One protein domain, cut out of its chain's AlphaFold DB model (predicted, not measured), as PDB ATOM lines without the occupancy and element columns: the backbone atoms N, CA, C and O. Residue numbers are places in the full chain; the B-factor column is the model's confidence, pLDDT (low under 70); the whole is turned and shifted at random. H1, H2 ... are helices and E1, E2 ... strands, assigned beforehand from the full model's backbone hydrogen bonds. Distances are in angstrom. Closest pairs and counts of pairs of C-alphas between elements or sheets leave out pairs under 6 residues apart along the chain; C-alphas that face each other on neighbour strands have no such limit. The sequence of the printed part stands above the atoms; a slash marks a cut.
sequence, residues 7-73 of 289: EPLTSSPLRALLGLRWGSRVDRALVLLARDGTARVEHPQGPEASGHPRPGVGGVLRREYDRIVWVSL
ATOM      1  N   GLU A   7     149.313 121.626 159.427       86.12
ATOM      2  CA  GLU A   7     148.217 122.397 160.005       86.12
ATOM      3  C   GLU A   7     146.872 121.848 159.514       86.12
ATOM      4  O   GLU A   7     146.678 121.674 158.303       86.12
ATOM      5  N   PRO A   8     145.907 121.591 160.418       83.94
ATOM      6  CA  PRO A   8     144.567 121.223 160.002       83.94
ATOM      7  C   PRO A   8     143.924 122.381 159.239       83.94
ATOM      8  O   PRO A   8     144.104 123.559 159.565       83.94
ATOM      9  N   LEU A   9     143.143 122.046 158.215       82.19
ATOM     10  CA  LEU A   9     142.418 123.050 157.464       82.19
ATOM     11  C   LEU A   9     141.268 123.618 158.310       82.19
ATOM     12  O   LEU A   9     140.273 122.945 158.555       82.19
ATOM     13  N   THR A  10     141.387 124.879 158.726       71.44
ATOM     14  CA  THR A  10     140.344 125.591 159.492       71.44
ATOM     15  C   THR A  10     139.363 126.368 158.609       71.44
ATOM     16  O   THR A  10     138.336 126.845 159.082       71.44
ATOM     17  N   SER A  11     139.666 126.502 157.317       69.44
ATOM     18  CA  SER A  11     138.846 127.188 156.315       69.44
ATOM     19  C   SER A  11     138.162 126.206 155.360       69.44
ATOM     20  O   SER A  11     138.535 125.042 155.286       69.44
ATOM     21  N   SER A  12     137.209 126.678 154.548       73.25
ATOM     22  CA  SER A  12     136.632 125.855 153.473       73.25
ATOM     23  C   SER A  12     137.729 125.294 152.538       73.25
ATOM     24  O   SER A  12     138.567 126.072 152.070       73.25
ATOM     25  N   PRO A  13     137.727 123.983 152.219       72.19
ATOM     26  CA  PRO A  13     138.659 123.357 151.273       72.19
ATOM     27  C   PRO A  13     138.704 124.021 149.904       72.19
ATOM     28  O   PRO A  13     139.772 124.210 149.327       72.19
ATOM     29  N   LEU A  14     137.540 124.435 149.407       64.38
ATOM     30  CA  LEU A  14     137.425 125.103 148.120       64.38
ATOM     31  C   LEU A  14     138.077 126.487 148.166       64.38
ATOM     32  O   LEU A  14     138.808 126.866 147.261       64.38
ATOM     33  N   ARG A  15     137.891 127.211 149.273       64.25
ATOM     34  CA  ARG A  15     138.513 128.518 149.509       64.25
ATOM     35  C   ARG A  15     140.027 128.423 149.662       64.25
ATOM     36  O   ARG A  15     140.737 129.309 149.208       64.25
ATOM     37  N   ALA A  16     140.515 127.366 150.301       72.88
ATOM     38  CA  ALA A  16     141.940 127.094 150.422       72.88
ATOM     39  C   ALA A  16     142.582 126.792 149.062       72.88
ATOM     40  O   ALA A  16     143.629 127.350 148.745       72.88
ATOM     41  N   LEU A  17     141.912 125.973 148.246       74.19
ATOM     42  CA  LEU A  17     142.352 125.641 146.894       74.19
ATOM     43  C   LEU A  17     142.383 126.875 145.984       74.19
ATOM     44  O   LEU A  17     143.391 127.157 145.345       74.19
ATOM     45  N   LEU A  18     141.286 127.630 145.951       64.69
ATOM     46  CA  LEU A  18     141.186 128.853 145.158       64.69
ATOM     47  C   LEU A  18     142.153 129.936 145.658       64.69
ATOM     48  O   LEU A  18     142.782 130.622 144.861       64.69
ATOM     49  N   GLY A  19     142.342 130.041 146.975       69.12
ATOM     50  CA  GLY A  19     143.285 130.976 147.581       69.12
ATOM     51  C   GLY A  19     144.747 130.704 147.225       69.12
ATOM     52  O   GLY A  19     145.513 131.651 147.114       69.12
ATOM     53  N   LEU A  20     145.142 129.445 147.012       71.25
ATOM     54  CA  LEU A  20     146.476 129.098 146.501       71.25
ATOM     55  C   LEU A  20     146.643 129.424 145.015       71.25
ATOM     56  O   LEU A  20     147.738 129.757 144.582       71.25
ATOM     57  N   ARG A  21     145.565 129.317 144.237       69.94
ATOM     58  CA  ARG A  21     145.586 129.593 142.793       69.94
ATOM     59  C   ARG A  21     145.605 131.079 142.469       69.94
ATOM     60  O   ARG A  21     146.126 131.462 141.430       69.94
ATOM     61  N   TRP A  22     145.028 131.889 143.351       54.41
ATOM     62  CA  TRP A  22     144.893 133.335 143.176       54.41
ATOM     63  C   TRP A  22     145.755 134.155 144.144       54.41
ATOM     64  O   TRP A  22     145.747 135.379 144.071       54.41
ATOM     65  N   GLY A  23     146.467 133.510 145.072       55.03
ATOM     66  CA  GLY A  23     147.219 134.169 146.140       55.03
ATOM     67  C   GLY A  23     148.704 133.814 146.151       55.03
ATOM     68  O   GLY A  23     149.120 132.736 145.742       55.03
ATOM     69  N   SER A  24     149.511 134.718 146.700       52.47
ATOM     70  CA  SER A  24     150.977 134.652 146.759       52.47
ATOM     71  C   SER A  24     151.538 133.803 147.911       52.47
ATOM     72  O   SER A  24     152.686 133.994 148.308       52.47
ATOM     73  N   ARG A  25     150.771 132.870 148.499       58.97
ATOM     74  CA  ARG A  25     151.278 132.037 149.610       58.97
ATOM     75  C   ARG A  25     152.259 130.982 149.101       58.97
ATOM     76  O   ARG A  25     151.893 129.839 148.854       58.97
ATOM     77  N   VAL A  26     153.520 131.389 148.963       66.56
ATOM     78  CA  VAL A  26     154.634 130.545 148.493       66.56
ATOM     79  C   VAL A  26     155.110 129.559 149.570       66.56
ATOM     80  O   VAL A  26     155.873 128.640 149.290       66.56
ATOM     81  N   ASP A  27     154.675 129.730 150.817       81.94
ATOM     82  CA  ASP A  27     155.246 129.068 151.988       81.94
ATOM     83  C   ASP A  27     154.533 127.771 152.405       81.94
ATOM     84  O   ASP A  27     154.970 127.127 153.363       81.94
ATOM     85  N   ARG A  28     153.439 127.380 151.735       87.94
ATOM     86  CA  ARG A  28     152.612 126.224 152.123       87.94
ATOM     87  C   ARG A  28     152.048 125.479 150.915       87.94
ATOM     88  O   ARG A  28     151.654 126.099 149.935       87.94
ATOM     89  N   ALA A  29     151.934 124.158 151.027       90.44
ATOM     90  CA  ALA A  29     151.201 123.305 150.096       90.44
ATOM     91  C   ALA A  29     149.882 122.837 150.718       90.44
ATOM     92  O   ALA A  29     149.821 122.558 151.919       90.44
ATOM     93  N   LEU A  30     148.840 122.711 149.899       91.44
ATOM     94  CA  LEU A  30     147.583 122.083 150.301       91.44
ATOM     95  C   LEU A  30     147.591 120.630 149.841       91.44
ATOM     96  O   LEU A  30     147.701 120.360 148.644       91.44
ATOM     97  N   VAL A  31     147.438 119.703 150.781       92.69
ATOM     98  CA  VAL A  31     147.382 118.270 150.486       92.69
ATOM     99  C   VAL A  31     145.981 117.747 150.754       92.69
ATOM    100  O   VAL A  31     145.412 117.967 151.825       92.69
ATOM    101  N   LEU A  32     145.438 117.042 149.766       92.75
ATOM    102  CA  LEU A  32     144.142 116.390 149.818       92.75
ATOM    103  C   LEU A  32     144.355 114.887 149.663       92.75
ATOM    104  O   LEU A  32     144.919 114.429 148.668       92.75
ATOM    105  N   LEU A  33     143.908 114.126 150.654       91.94
ATOM    106  CA  LEU A  33     144.012 112.673 150.694       91.94
ATOM    107  C   LEU A  33     142.617 112.069 150.569       91.94
ATOM    108  O   LEU A  33     141.721 112.373 151.362       91.94
ATOM    109  N   ALA A  34     142.441 111.222 149.561       89.94
ATOM    110  CA  ALA A  34     141.219 110.462 149.352       89.94
ATOM    111  C   ALA A  34     141.232 109.154 150.163       89.94
ATOM    112  O   ALA A  34     142.274 108.718 150.661       89.94
ATOM    113  N   ARG A  35     140.060 108.517 150.290       84.19
ATOM    114  CA  ARG A  35     139.873 107.253 151.035       84.19
ATOM    115  C   ARG A  35     140.727 106.099 150.544       84.19
ATOM    116  O   ARG A  35     141.141 105.258 151.331       84.19
ATOM    117  N   ASP A  36     140.956 106.058 149.242       86.69
ATOM    118  CA  ASP A  36     141.755 105.034 148.572       86.69
ATOM    119  C   ASP A  36     143.272 105.256 148.740       86.69
ATOM    120  O   ASP A  36     144.074 104.491 148.210       86.69
ATOM    121  N   GLY A  37     143.678 106.298 149.476       83.81
ATOM    122  CA  GLY A  37     145.075 106.669 149.682       83.81
ATOM    123  C   GLY A  37     145.660 107.542 148.569       83.81
ATOM    124  O   GLY A  37     146.833 107.930 148.665       83.81
ATOM    125  N   THR A  38     144.873 107.890 147.545       89.94
ATOM    126  CA  THR A  38     145.280 108.809 146.482       89.94
ATOM    127  C   THR A  38     145.524 110.194 147.067       89.94
ATOM    128  O   THR A  38     144.648 110.794 147.694       89.94
ATOM    129  N   ALA A  39     146.726 110.719 146.834       90.62
ATOM    130  CA  ALA A  39     147.107 112.058 147.245       90.62
ATOM    131  C   ALA A  39     147.042 113.030 146.067       90.62
ATOM    132  O   ALA A  39     147.434 112.715 144.943       90.62
ATOM    133  N   ARG A  40     146.534 114.228 146.338       90.62
ATOM    134  CA  ARG A  40     146.524 115.365 145.419       90.62
ATOM    135  C   ARG A  40     147.149 116.548 146.131       90.62
ATOM    136  O   ARG A  40     146.838 116.792 147.298       90.62
ATOM    137  N   VAL A  41     148.004 117.288 145.436       91.12
ATOM    138  CA  VAL A  41     148.730 118.414 146.030       91.12
ATOM    139  C   VAL A  41     148.527 119.654 145.180       91.12
ATOM    140  O   VAL A  41     148.769 119.648 143.976       91.12
ATOM    141  N   GLU A  42     148.082 120.731 145.816       88.50
ATOM    142  CA  GLU A  42     148.195 122.067 145.248       88.50
ATOM    143  C   GLU A  42     149.457 122.710 145.837       88.50
ATOM    144  O   GLU A  42     149.507 123.069 147.016       88.50
ATOM    145  N   HIS A  43     150.497 122.788 145.008       85.00
ATOM    146  CA  HIS A  43     151.792 123.361 145.358       85.00
ATOM    147  C   HIS A  43     151.944 124.745 144.703       85.00
ATOM    148  O   HIS A  43     151.639 124.875 143.511       85.00
ATOM    149  N   PRO A  44     152.450 125.768 145.420       78.25
ATOM    150  CA  PRO A  44     152.538 127.136 144.901       78.25
ATOM    151  C   PRO A  44     153.454 127.260 143.675       78.25
ATOM    152  O   PRO A  44     153.207 128.074 142.796       78.25
ATOM    153  N   GLN A  45     154.485 126.417 143.578       74.06
ATOM    154  CA  GLN A  45     155.413 126.383 142.435       74.06
ATOM    155  C   GLN A  45     154.933 125.506 141.263       74.06
ATOM    156  O   GLN A  45     155.658 125.331 140.291       74.06
ATOM    157  N   GLY A  46     153.727 124.937 141.339       69.75
ATOM    158  CA  GLY A  46     153.166 124.111 140.270       69.75
ATOM    159  C   GLY A  46     153.196 122.598 140.521       69.75
ATOM    160  O   GLY A  46     153.719 122.144 141.535       69.75
ATOM    161  N   PRO A  47     152.586 121.804 139.616       66.00
ATOM    162  CA  PRO A  47     152.384 120.366 139.815       66.00
ATOM    163  C   PRO A  47     153.704 119.588 139.840       66.00
ATOM    164  O   PRO A  47     153.872 118.677 140.648       66.00
ATOM    165  N   GLU A  48     154.651 119.990 138.989       71.25
ATOM    166  CA  GLU A  48     155.957 119.342 138.827       71.25
ATOM    167  C   GLU A  48     156.790 119.369 140.110       71.25
ATOM    168  O   GLU A  48     157.507 118.417 140.394       71.25
ATOM    169  N   ALA A  49     156.634 120.411 140.932       71.12
ATOM    170  CA  ALA A  49     157.408 120.589 142.157       71.12
ATOM    171  C   ALA A  49     157.100 119.543 143.240       71.12
ATOM    172  O   ALA A  49     157.938 119.291 144.096       71.12
ATOM    173  N   SER A  50     155.902 118.950 143.216       75.38
ATOM    174  CA  SER A  50     155.490 117.959 144.219       75.38
ATOM    175  C   SER A  50     155.500 116.524 143.695       75.38
ATOM    176  O   SER A  50     155.419 115.594 144.487       75.38
ATOM    177  N   GLY A  51     155.533 116.329 142.371       80.75
ATOM    178  CA  GLY A  51     155.353 115.013 141.746       80.75
ATOM    179  C   GLY A  51     153.944 114.419 141.905       80.75
ATOM    180  O   GLY A  51     153.691 113.312 141.431       80.75
ATOM    181  N   HIS A  52     153.008 115.146 142.530       84.88
ATOM    182  CA  HIS A  52     151.628 114.715 142.748       84.88
ATOM    183  C   HIS A  52     150.653 115.497 141.859       84.88
ATOM    184  O   HIS A  52     150.855 116.685 141.588       84.88
ATOM    185  N   PRO A  53     149.556 114.865 141.409       86.12
ATOM    186  CA  PRO A  53     148.598 115.538 140.552       86.12
ATOM    187  C   PRO A  53     147.830 116.633 141.303       86.12
ATOM    188  O   PRO A  53     147.478 116.486 142.479       86.12
ATOM    189  N   ARG A  54     147.495 117.714 140.591       84.88
ATOM    190  CA  ARG A  54     146.697 118.813 141.150       84.88
ATOM    191  C   ARG A  54     145.279 118.348 141.515       84.88
ATOM    192  O   ARG A  54     144.683 117.546 140.780       84.88
ATOM    193  N   PRO A  55     144.714 118.843 142.626       82.81
ATOM    194  CA  PRO A  55     143.317 118.620 142.973       82.81
ATOM    195  C   PRO A  55     142.374 119.369 142.021       82.81
ATOM    196  O   PRO A  55     142.593 120.525 141.652       82.81
ATOM    197  N   GLY A  56     141.282 118.717 141.630       71.88
ATOM    198  CA  GLY A  56     140.211 119.354 140.866       71.88
ATOM    199  C   GLY A  56     139.205 120.035 141.790       71.88
ATOM    200  O   GLY A  56     138.849 119.482 142.830       71.88
ATOM    201  N   VAL A  57     138.673 121.195 141.387       68.56
ATOM    202  CA  VAL A  57     137.599 121.883 142.135       68.56
ATOM    203  C   VAL A  57     136.373 120.972 142.284       68.56
ATOM    204  O   VAL A  57     135.780 120.895 143.359       68.56
ATOM    205  N   GLY A  58     136.048 120.208 141.235       58.50
ATOM    206  CA  GLY A  58     134.950 119.240 141.247       58.50
ATOM    207  C   GLY A  58     135.100 118.145 142.308       58.50
ATOM    208  O   GLY A  58     134.119 117.834 142.977       58.50
ATOM    209  N   GLY A  59     136.310 117.616 142.521       69.62
ATOM    210  CA  GLY A  59     136.553 116.581 143.536       69.62
ATOM    211  C   GLY A  59     136.414 117.115 144.965       69.62
ATOM    212  O   GLY A  59     135.874 116.448 145.847       69.62
ATOM    213  N   VAL A  60     136.805 118.375 145.184       71.38
ATOM    214  CA  VAL A  60     136.608 119.061 146.470       71.38
ATOM    215  C   VAL A  60     135.121 119.307 146.747       71.38
ATOM    216  O   VAL A  60     134.659 119.058 147.859       71.38
ATOM    217  N   LEU A  61     134.354 119.736 145.738       58.72
ATOM    218  CA  LEU A  61     132.899 119.925 145.844       58.72
ATOM    219  C   LEU A  61     132.161 118.616 146.134       58.72
ATOM    220  O   LEU A  61     131.254 118.588 146.963       58.72
ATOM    221  N   ARG A  62     132.580 117.526 145.485       73.38
ATOM    222  CA  ARG A  62     132.030 116.176 145.679       73.38
ATOM    223  C   ARG A  62     132.462 115.522 146.995       73.38
ATOM    224  O   ARG A  62     131.995 114.428 147.292       73.38
ATOM    225  N   ARG A  63     133.304 116.193 147.795       75.69
ATOM    226  CA  ARG A  63     133.854 115.691 149.066       75.69
ATOM    227  C   ARG A  63     134.545 114.331 148.910       75.69
ATOM    228  O   ARG A  63     134.398 113.453 149.751       75.69
ATOM    229  N   GLU A  64     135.314 114.170 147.834       80.81
ATOM    230  CA  GLU A  64     136.050 112.929 147.533       80.81
ATOM    231  C   GLU A  64     137.267 112.711 148.453       80.81
ATOM    232  O   GLU A  64     137.861 111.635 148.465       80.81
ATOM    233  N   TYR A  65     137.636 113.729 149.237       86.38
ATOM    234  CA  TYR A  65     138.805 113.725 150.110       86.38
ATOM    235  C   TYR A  65     138.398 113.662 151.580       86.38
ATOM    236  O   TYR A  65     137.597 114.473 152.046       86.38
ATOM    237  N   ASP A  66     139.007 112.733 152.311       86.62
ATOM    238  CA  ASP A  66     138.751 112.511 153.734       86.62
ATOM    239  C   ASP A  66     139.622 113.393 154.627       86.62
ATOM    240  O   ASP A  66     139.194 113.818 155.700       86.62
ATOM    241  N   ARG A  67     140.855 113.677 154.193       89.12
ATOM    242  CA  ARG A  67     141.812 114.480 154.957       89.12
ATOM    243  C   ARG A  67     142.353 115.591 154.071       89.12
ATOM    244  O   ARG A  67     142.900 115.336 153.002       89.12
ATOM    245  N   ILE A  68     142.182 116.829 154.524       90.88
ATOM    246  CA  ILE A  68     142.653 118.026 153.829       90.88
ATOM    247  C   ILE A  68     143.447 118.855 154.830       90.88
ATOM    248  O   ILE A  68     142.916 119.253 155.868       90.88
ATOM    249  N   VAL A  69     144.726 119.077 154.541       91.56
ATOM    250  CA  VAL A  69     145.667 119.715 155.469       91.56
ATOM    251  C   VAL A  69     146.621 120.651 154.738       91.56
ATOM    252  O   VAL A  69     146.910 120.479 153.552       91.56
ATOM    253  N   TRP A  70     147.126 121.634 155.472       90.94
ATOM    254  CA  TRP A  70     148.234 122.478 155.048       90.94
ATOM    255  C   TRP A  70     149.556 121.856 155.479       90.94
ATOM    256  O   TRP A  70     149.684 121.402 156.613       90.94
ATOM    257  N   VAL A  71     150.554 121.904 154.601       90.50
ATOM    258  CA  VAL A  71     151.935 121.536 154.925       90.50
ATOM    259  C   VAL A  71     152.840 122.733 154.686       90.50
ATOM    260  O   VAL A  71     152.778 123.364 153.631       90.50
ATOM    261  N   SER A  72     153.671 123.067 155.671       89.81
ATOM    262  CA  SER A  72     154.642 124.158 155.567       89.81
ATOM    263  C   SER A  72     155.808 123.754 154.660       89.81
ATOM    264  O   SER A  72     156.462 122.743 154.891       89.81
ATOM    265  N   LEU A  73     156.085 124.579 153.651       88.56
ATOM    266  CA  LEU A  73     157.228 124.464 152.736       88.56
ATOM    267  C   LEU A  73     158.373 125.419 153.109       88.56
ATOM    268  O   LEU A  73     159.373 125.520 152.400       88.56
TER     269      LEU A  73
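What this domain is: This is residues 7 to 73 of the 289 residues of an uncharacterized protein of Streptomyces carminius (UniProt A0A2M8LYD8). A three-stranded antiparallel sheet, with one helix, H1, lying slantwise over one face, makes a small rounded body; a short second helix, H2, packs on H1. Residues 7 to 8 pair as a short extra stretch along the E3 edge of the sheet, and the long link of residues 43 to 56 runs past the E2 edge. The printed part has 67 residues, with two named helices and three named strands in the order H1, E1, E2, H2, E3; the sheet's order is E2, E1, E3. The class is mixed, helices and strands, and the whole is compact, with a radius of gyration of the C-alphas of 10.8 A and spans of 28 by 25 by 21 A.

Where its parts are: Begin at C-alpha 7 at (148.217, 122.397, 160.005) and go on to C-alpha 13 at (138.659, 123.357, 151.273), where H1 begins; it takes residues 13 to 22 and is 14.3 A long. Next comes E1, residues 28 to 34, 19.6 A, and then E2, residues 39 to 42, 10.3 A. Look further on for H2, residues 57 to 61, 6.3 A. E3, residues 65 to 72, is 19.7 A long and ends at C-alpha 72 at (154.642, 124.158, 155.567).

How they stand to each other: Start at E1, the inner strand. It is antiparallel to E3 at 161 degrees, and there you find N 31 and O 69 at 2.9 A, within hydrogen-bond range. E1 and E2 form a hairpin, antiparallel at 151 degrees, with N 32 and O 40 at 2.8 A, within hydrogen-bond range. H1 is on the sheet, and the two make two layers, a helix on one face of a sheet. Its height over the sheet is 9.8 A. It lies over E1, with 6 of its 10 C-alphas falling there, and only just not over E2, with 2. Its line stands at 40 degrees to E1 on the local plane, slantwise to the strands. The closest C-alphas of H1 and E1 are those of Leu 17 and Leu 30, 7.2 A apart. H2 only grazes the sheet, with its residues 59 to 60. H1 and H2 touch, their closest C-alphas being those of Leu 14 and Val 60, 6.3 A apart. E2, H2 and E3 form a split strand-helix-strand unit, two strands running the same way with E1 between them; its crossover is right-handed. In H1 and H2 every O i to N i+4 pair is within hydrogen-bond range.

The domain as a whole: The two C-alphas farthest apart are those of Ser 24 and Asp 36, at 31.1 A. The printed part has no cut. The link from E2 to H2 is long, with 14 residues; the other three links are tight. Mean pLDDT of the printed part is 78.3; look for values under 70 at, among others, residues 21 to 26 and 57 to 59.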